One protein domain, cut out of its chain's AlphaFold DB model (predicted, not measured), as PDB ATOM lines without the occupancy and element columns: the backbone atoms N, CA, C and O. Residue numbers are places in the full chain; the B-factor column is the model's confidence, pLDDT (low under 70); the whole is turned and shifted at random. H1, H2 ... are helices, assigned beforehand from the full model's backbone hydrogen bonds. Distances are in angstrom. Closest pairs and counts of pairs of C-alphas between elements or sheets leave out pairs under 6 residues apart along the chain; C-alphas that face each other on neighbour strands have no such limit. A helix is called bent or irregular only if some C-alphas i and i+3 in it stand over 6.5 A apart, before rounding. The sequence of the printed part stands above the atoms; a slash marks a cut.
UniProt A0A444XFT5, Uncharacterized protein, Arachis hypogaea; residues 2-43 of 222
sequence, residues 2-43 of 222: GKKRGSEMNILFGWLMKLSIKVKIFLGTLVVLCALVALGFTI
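Overview. This is residues 2 to 43 of the 222 residues of an uncharacterized protein of Arachis hypogaea (UniProt A0A444XFT5). Two helices, H1 and the longer H2, meet near their ends as an open, flat V, with a tight link at its corner and the far ends of both arms standing free. The printed part has 42 residues with two named helices, H1 then H2, and no named strand; its class is all helix. It is only just extended, close to loose, with a radius of gyration of the C-alphas of 14.1 A, and spans 36 by 32 by 5 A.

Along the chain. H1 holds residues 5 to 18, 21.2 A long, from C-alpha 5 at (1.039, -2.881, -5.934). It is neither bent nor irregular, but only just: C-alphas 5 and 8 are 6.1 A apart. H2 holds residues 21 to 42, 31.3 A long, ending with C-alpha 42 at (-5.153, 12.087, -28.660).

Arrangement. H1 and H2 are close but not clearly touching; their closest C-alphas, of Leu 16 and Lys 24, are 7.6 A apart. They run opposite ways at a steep tilt of 52 degrees. In H2 every O i to N i+4 pair is within hydrogen-bond range; in H1, 8 of 10 are.

Size, cuts and confidence. The two C-alphas farthest apart, of Gly 2 and Lys 22, are 37.5 A apart. The printed part has no cut. Mean pLDDT of the printed part is 75.1, with residues 2 to 9 and 40 to 43 under 70.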
ATOM      1  N   GLY A   2      10.118  -4.722  -2.027       58.75
ATOM      2  CA  GLY A   2       9.160  -5.150  -3.051       58.75
ATOM      3  C   GLY A   2       7.900  -5.747  -2.441       58.75
ATOM      4  O   GLY A   2       7.852  -6.944  -2.193       58.75
ATOM      5  N   LYS A   3       6.893  -4.909  -2.166       61.47
ATOM      6  CA  LYS A   3       5.486  -5.310  -1.969       61.47
ATOM      7  C   LYS A   3       4.631  -4.065  -1.729       61.47
ATOM      8  O   LYS A   3       4.834  -3.399  -0.723       61.47
ATOM      9  N   LYS A   4       3.681  -3.781  -2.630       55.28
ATOM     10  CA  LYS A   4       2.421  -3.057  -2.322       55.28
ATOM     11  C   LYS A   4       1.439  -2.959  -3.497       55.28
ATOM     12  O   LYS A   4       0.244  -2.857  -3.263       55.28
ATOM     13  N   ARG A   5       1.894  -3.101  -4.746       53.16
ATOM     14  CA  ARG A   5       1.039  -2.881  -5.934       53.16
ATOM     15  C   ARG A   5      -0.137  -3.867  -6.079       53.16
ATOM     16  O   ARG A   5      -1.192  -3.485  -6.562       53.16
ATOM     17  N   GLY A   6       0.003  -5.108  -5.598       56.28
ATOM     18  CA  GLY A   6      -1.086  -6.101  -5.620       56.28
ATOM     19  C   GLY A   6      -2.162  -5.905  -4.541       56.28
ATOM     20  O   GLY A   6      -3.268  -6.413  -4.685       56.28
ATOM     21  N   SER A   7      -1.866  -5.158  -3.469       64.62
ATOM     22  CA  SER A   7      -2.800  -4.966  -2.349       64.62
ATOM     23  C   SER A   7      -3.934  -4.010  -2.717       64.62
ATOM     24  O   SER A   7      -5.094  -4.288  -2.438       64.62
ATOM     25  N   GLU A   8      -3.608  -2.894  -3.366       68.44
ATOM     26  CA  GLU A   8      -4.580  -1.854  -3.725       68.44
ATOM     27  C   GLU A   8      -5.512  -2.308  -4.850       68.44
ATOM     28  O   GLU A   8      -6.720  -2.094  -4.768       68.44
ATOM     29  N   MET A   9      -4.980  -3.023  -5.850       66.25
ATOM     30  CA  MET A   9      -5.793  -3.614  -6.919       66.25
ATOM     31  C   MET A   9      -6.810  -4.616  -6.365       66.25
ATOM     32  O   MET A   9      -7.966  -4.588  -6.775       66.25
ATOM     33  N   ASN A  10      -6.422  -5.448  -5.394       71.69
ATOM     34  CA  ASN A  10      -7.336  -6.406  -4.769       71.69
ATOM     35  C   ASN A  10      -8.433  -5.723  -3.935       71.69
ATOM     36  O   ASN A  10      -9.573  -6.187  -3.929       71.69
ATOM     37  N   ILE A  11      -8.122  -4.604  -3.271       76.56
ATOM     38  CA  ILE A  11      -9.103  -3.813  -2.508       76.56
ATOM     39  C   ILE A  11     -10.111  -3.144  -3.452       76.56
ATOM     40  O   ILE A  11     -11.320  -3.246  -3.235       76.56
ATOM     41  N   LEU A  12      -9.626  -2.524  -4.532       73.69
ATOM     42  CA  LEU A  12     -10.460  -1.931  -5.584       73.69
ATOM     43  C   LEU A  12     -11.375  -2.970  -6.233       73.69
ATOM     44  O   LEU A  12     -12.573  -2.734  -6.387       73.69
ATOM     45  N   PHE A  13     -10.828  -4.139  -6.566       71.50
ATOM     46  CA  PHE A  13     -11.588  -5.236  -7.157       71.50
ATOM     47  C   PHE A  13     -12.656  -5.764  -6.188       71.50
ATOM     48  O   PHE A  13     -13.806  -5.971  -6.575       71.50
ATOM     49  N   GLY A  14     -12.315  -5.903  -4.903       74.38
ATOM     50  CA  GLY A  14     -13.253  -6.296  -3.851       74.38
ATOM     51  C   GLY A  14     -14.385  -5.286  -3.631       74.38
ATOM     52  O   GLY A  14     -15.526  -5.685  -3.398       74.38
ATOM     53  N   TRP A  15     -14.104  -3.987  -3.745       79.56
ATOM     54  CA  TRP A  15     -15.118  -2.930  -3.676       79.56
ATOM     55  C   TRP A  15     -16.033  -2.934  -4.907       79.56
ATOM     56  O   TRP A  15     -17.256  -2.949  -4.765       79.56
ATOM     57  N   LEU A  16     -15.454  -3.036  -6.108       74.81
ATOM     58  CA  LEU A  16     -16.194  -3.150  -7.368       74.81
ATOM     59  C   LEU A  16     -17.163  -4.333  -7.354       74.81
ATOM     60  O   LEU A  16     -18.306  -4.201  -7.789       74.81
ATOM     61  N   MET A  17     -16.747  -5.478  -6.810       75.31
ATOM     62  CA  MET A  17     -17.595  -6.668  -6.727       75.31
ATOM     63  C   MET A  17     -18.852  -6.453  -5.874       75.31
ATOM     64  O   MET A  17     -19.891  -7.026  -6.212       75.31
ATOM     65  N   LYS A  18     -18.798  -5.576  -4.863       83.31
ATOM     66  CA  LYS A  18     -19.912  -5.260  -3.949       83.31
ATOM     67  C   LYS A  18     -20.936  -4.269  -4.516       83.31
ATOM     68  O   LYS A  18     -22.004  -4.108  -3.933       83.31
ATOM     69  N   LEU A  19     -20.642  -3.608  -5.635       84.38
ATOM     70  CA  LEU A  19     -21.560  -2.644  -6.246       84.38
ATOM     71  C   LEU A  19     -22.758  -3.327  -6.917       84.38
ATOM     72  O   LEU A  19     -22.653  -4.437  -7.456       84.38
ATOM     73  N   SER A  20     -23.888  -2.617  -6.943       87.12
ATOM     74  CA  SER A  20     -25.086  -3.066  -7.654       87.12
ATOM     75  C   SER A  20     -24.833  -3.160  -9.163       87.12
ATOM     76  O   SER A  20     -24.015  -2.429  -9.726       87.12
ATOM     77  N   ILE A  21     -25.569  -4.043  -9.844       82.38
ATOM     78  CA  ILE A  21     -25.468  -4.223 -11.303       82.38
ATOM     79  C   ILE A  21     -25.705  -2.898 -12.043       82.38
ATOM     80  O   ILE A  21     -24.977  -2.590 -12.981       82.38
ATOM     81  N   LYS A  22     -26.655  -2.075 -11.579       81.62
ATOM     82  CA  LYS A  22     -26.940  -0.754 -12.162       81.62
ATOM     83  C   LYS A  22     -25.728   0.180 -12.087       81.62
ATOM     84  O   LYS A  22     -25.403   0.830 -13.073       81.62
ATOM     85  N   VAL A  23     -25.032   0.199 -10.948       83.69
ATOM     86  CA  VAL A  23     -23.835   1.036 -10.759       83.69
ATOM     87  C   VAL A  23     -22.659   0.508 -11.578       83.69
ATOM     88  O   VAL A  23     -21.935   1.302 -12.164       83.69
ATOM     89  N   LYS A  24     -22.494  -0.815 -11.699       82.44
ATOM     90  CA  LYS A  24     -21.472  -1.415 -12.576       82.44
ATOM     91  C   LYS A  24     -21.697  -1.050 -14.044       82.44
ATOM     92  O   LYS A  24     -20.740  -0.705 -14.729       82.44
ATOM     93  N   ILE A  25     -22.950  -1.089 -14.505       84.50
ATOM     94  CA  ILE A  25     -23.317  -0.658 -15.860       84.50
ATOM     95  C   ILE A  25     -23.009   0.830 -16.031       84.50
ATOM     96  O   ILE A  25     -22.309   1.179 -16.972       84.50
ATOM     97  N   PHE A  26     -23.452   1.683 -15.101       86.69
ATOM     98  CA  PHE A  26     -23.206   3.126 -15.156       86.69
ATOM     99  C   PHE A  26     -21.707   3.468 -15.188       86.69
ATOM    100  O   PHE A  26     -21.251   4.228 -16.041       86.69
ATOM    101  N   LEU A  27     -20.920   2.860 -14.299       86.12
ATOM    102  CA  LEU A  27     -19.476   3.066 -14.237       86.12
ATOM    103  C   LEU A  27     -18.793   2.561 -15.514       86.12
ATOM    104  O   LEU A  27     -17.935   3.246 -16.060       86.12
ATOM    105  N   GLY A  28     -19.218   1.404 -16.026       84.31
ATOM    106  CA  GLY A  28     -18.755   0.875 -17.307       84.31
ATOM    107  C   GLY A  28     -19.055   1.828 -18.464       84.31
ATOM    108  O   GLY A  28     -18.155   2.147 -19.234       84.31
ATOM    109  N   THR A  29     -20.283   2.350 -18.551       82.88
ATOM    110  CA  THR A  29     -20.659   3.327 -19.583       82.88
ATOM    111  C   THR A  29     -19.852   4.615 -19.475       82.88
ATOM    112  O   THR A  29     -19.404   5.129 -20.495       82.88
ATOM    113  N   LEU A  30     -19.596   5.101 -18.258       87.75
ATOM    114  CA  LEU A  30     -18.795   6.300 -18.034       87.75
ATOM    115  C   LEU A  30     -17.341   6.092 -18.475       87.75
ATOM    116  O   LEU A  30     -16.795   6.931 -19.179       87.75
ATOM    117  N   VAL A  31     -16.734   4.953 -18.125       87.31
ATOM    118  CA  VAL A  31     -15.366   4.607 -18.543       87.31
ATOM    119  C   VAL A  31     -15.257   4.531 -20.064       87.31
ATOM    120  O   VAL A  31     -14.322   5.089 -20.634       87.31
ATOM    121  N   VAL A  32     -16.222   3.889 -20.728       82.06
ATOM    122  CA  VAL A  32     -16.284   3.805 -22.196       82.06
ATOM    123  C   VAL A  32     -16.377   5.203 -22.813       82.06
ATOM    124  O   VAL A  32     -15.644   5.507 -23.749       82.06
ATOM    125  N   LEU A  33     -17.220   6.079 -22.263       81.25
ATOM    126  CA  LEU A  33     -17.420   7.433 -22.775       81.25
ATOM    127  C   LEU A  33     -16.181   8.319 -22.558       81.25
ATOM    128  O   LEU A  33     -15.752   9.010 -23.477       81.25
ATOM    129  N   CYS A  34     -15.542   8.229 -21.389       82.06
ATOM    130  CA  CYS A  34     -14.266   8.895 -21.120       82.06
ATOM    131  C   CYS A  34     -13.152   8.398 -22.051       82.06
ATOM    132  O   CYS A  34     -12.378   9.210 -22.551       82.06
ATOM    133  N   ALA A  35     -13.081   7.089 -22.314       80.19
ATOM    134  CA  ALA A  35     -12.114   6.521 -23.248       80.19
ATOM    135  C   ALA A  35     -12.335   7.038 -24.679       80.19
ATOM    136  O   ALA A  35     -11.370   7.415 -25.337       80.19
ATOM    137  N   LEU A  36     -13.589   7.120 -25.141       75.19
ATOM    138  CA  LEU A  36     -13.928   7.682 -26.455       75.19
ATOM    139  C   LEU A  36     -13.517   9.154 -26.576       75.19
ATOM    140  O   LEU A  36     -12.893   9.540 -27.563       75.19
ATOM    141  N   VAL A  37     -13.815   9.965 -25.557       76.31
ATOM    142  CA  VAL A  37     -13.437  11.386 -25.530       76.31
ATOM    143  C   VAL A  37     -11.915  11.540 -25.522       76.31
ATOM    144  O   VAL A  37     -11.376  12.302 -26.320       76.31
ATOM    145  N   ALA A  38     -11.205  10.787 -24.676       76.38
ATOM    146  CA  ALA A  38      -9.744  10.822 -24.609       76.38
ATOM    147  C   ALA A  38      -9.091  10.412 -25.941       76.38
ATOM    148  O   ALA A  38      -8.158  11.075 -26.400       76.38
ATOM    149  N   LEU A  39      -9.607   9.368 -26.598       71.19
ATOM    150  CA  LEU A  39      -9.142   8.938 -27.920       71.19
ATOM    151  C   LEU A  39      -9.330  10.037 -28.974       71.19
ATOM    152  O   LEU A  39      -8.399  10.304 -29.733       71.19
ATOM    153  N   GLY A  40     -10.476  10.724 -28.958       64.75
ATOM    154  CA  GLY A  40     -10.765  11.831 -29.874       64.75
ATOM    155  C   GLY A  40      -9.889  13.074 -29.688       64.75
ATOM    156  O   GLY A  40      -9.750  13.858 -30.621       64.75
ATOM    157  N   PHE A  41      -9.266  13.259 -28.520       67.44
ATOM    158  CA  PHE A  41      -8.273  14.321 -28.303       67.44
ATOM    159  C   PHE A  41      -6.835  13.893 -28.627       67.44
ATOM    160  O   PHE A  41      -5.995  14.753 -28.884       67.44
ATOM    161  N   THR A  42      -6.536  12.592 -28.596       66.81
ATOM    162  CA  THR A  42      -5.153  12.087 -28.660       66.81
ATOM    163  C   THR A  42      -4.686  11.808 -30.088       66.81
ATOM    164  O   THR A  42      -3.522  12.039 -30.401       66.81
ATOM    165  N   ILE A  43      -5.563  11.310 -30.964       64.56
ATOM    166  CA  ILE A  43      -5.165  10.819 -32.289       64.56
ATOM    167  C   ILE A  43      -5.814  11.679 -33.376       64.56
ATOM    168  O   ILE A  43      -7.031  11.674 -33.545       64.56
TER     169      ILE A  43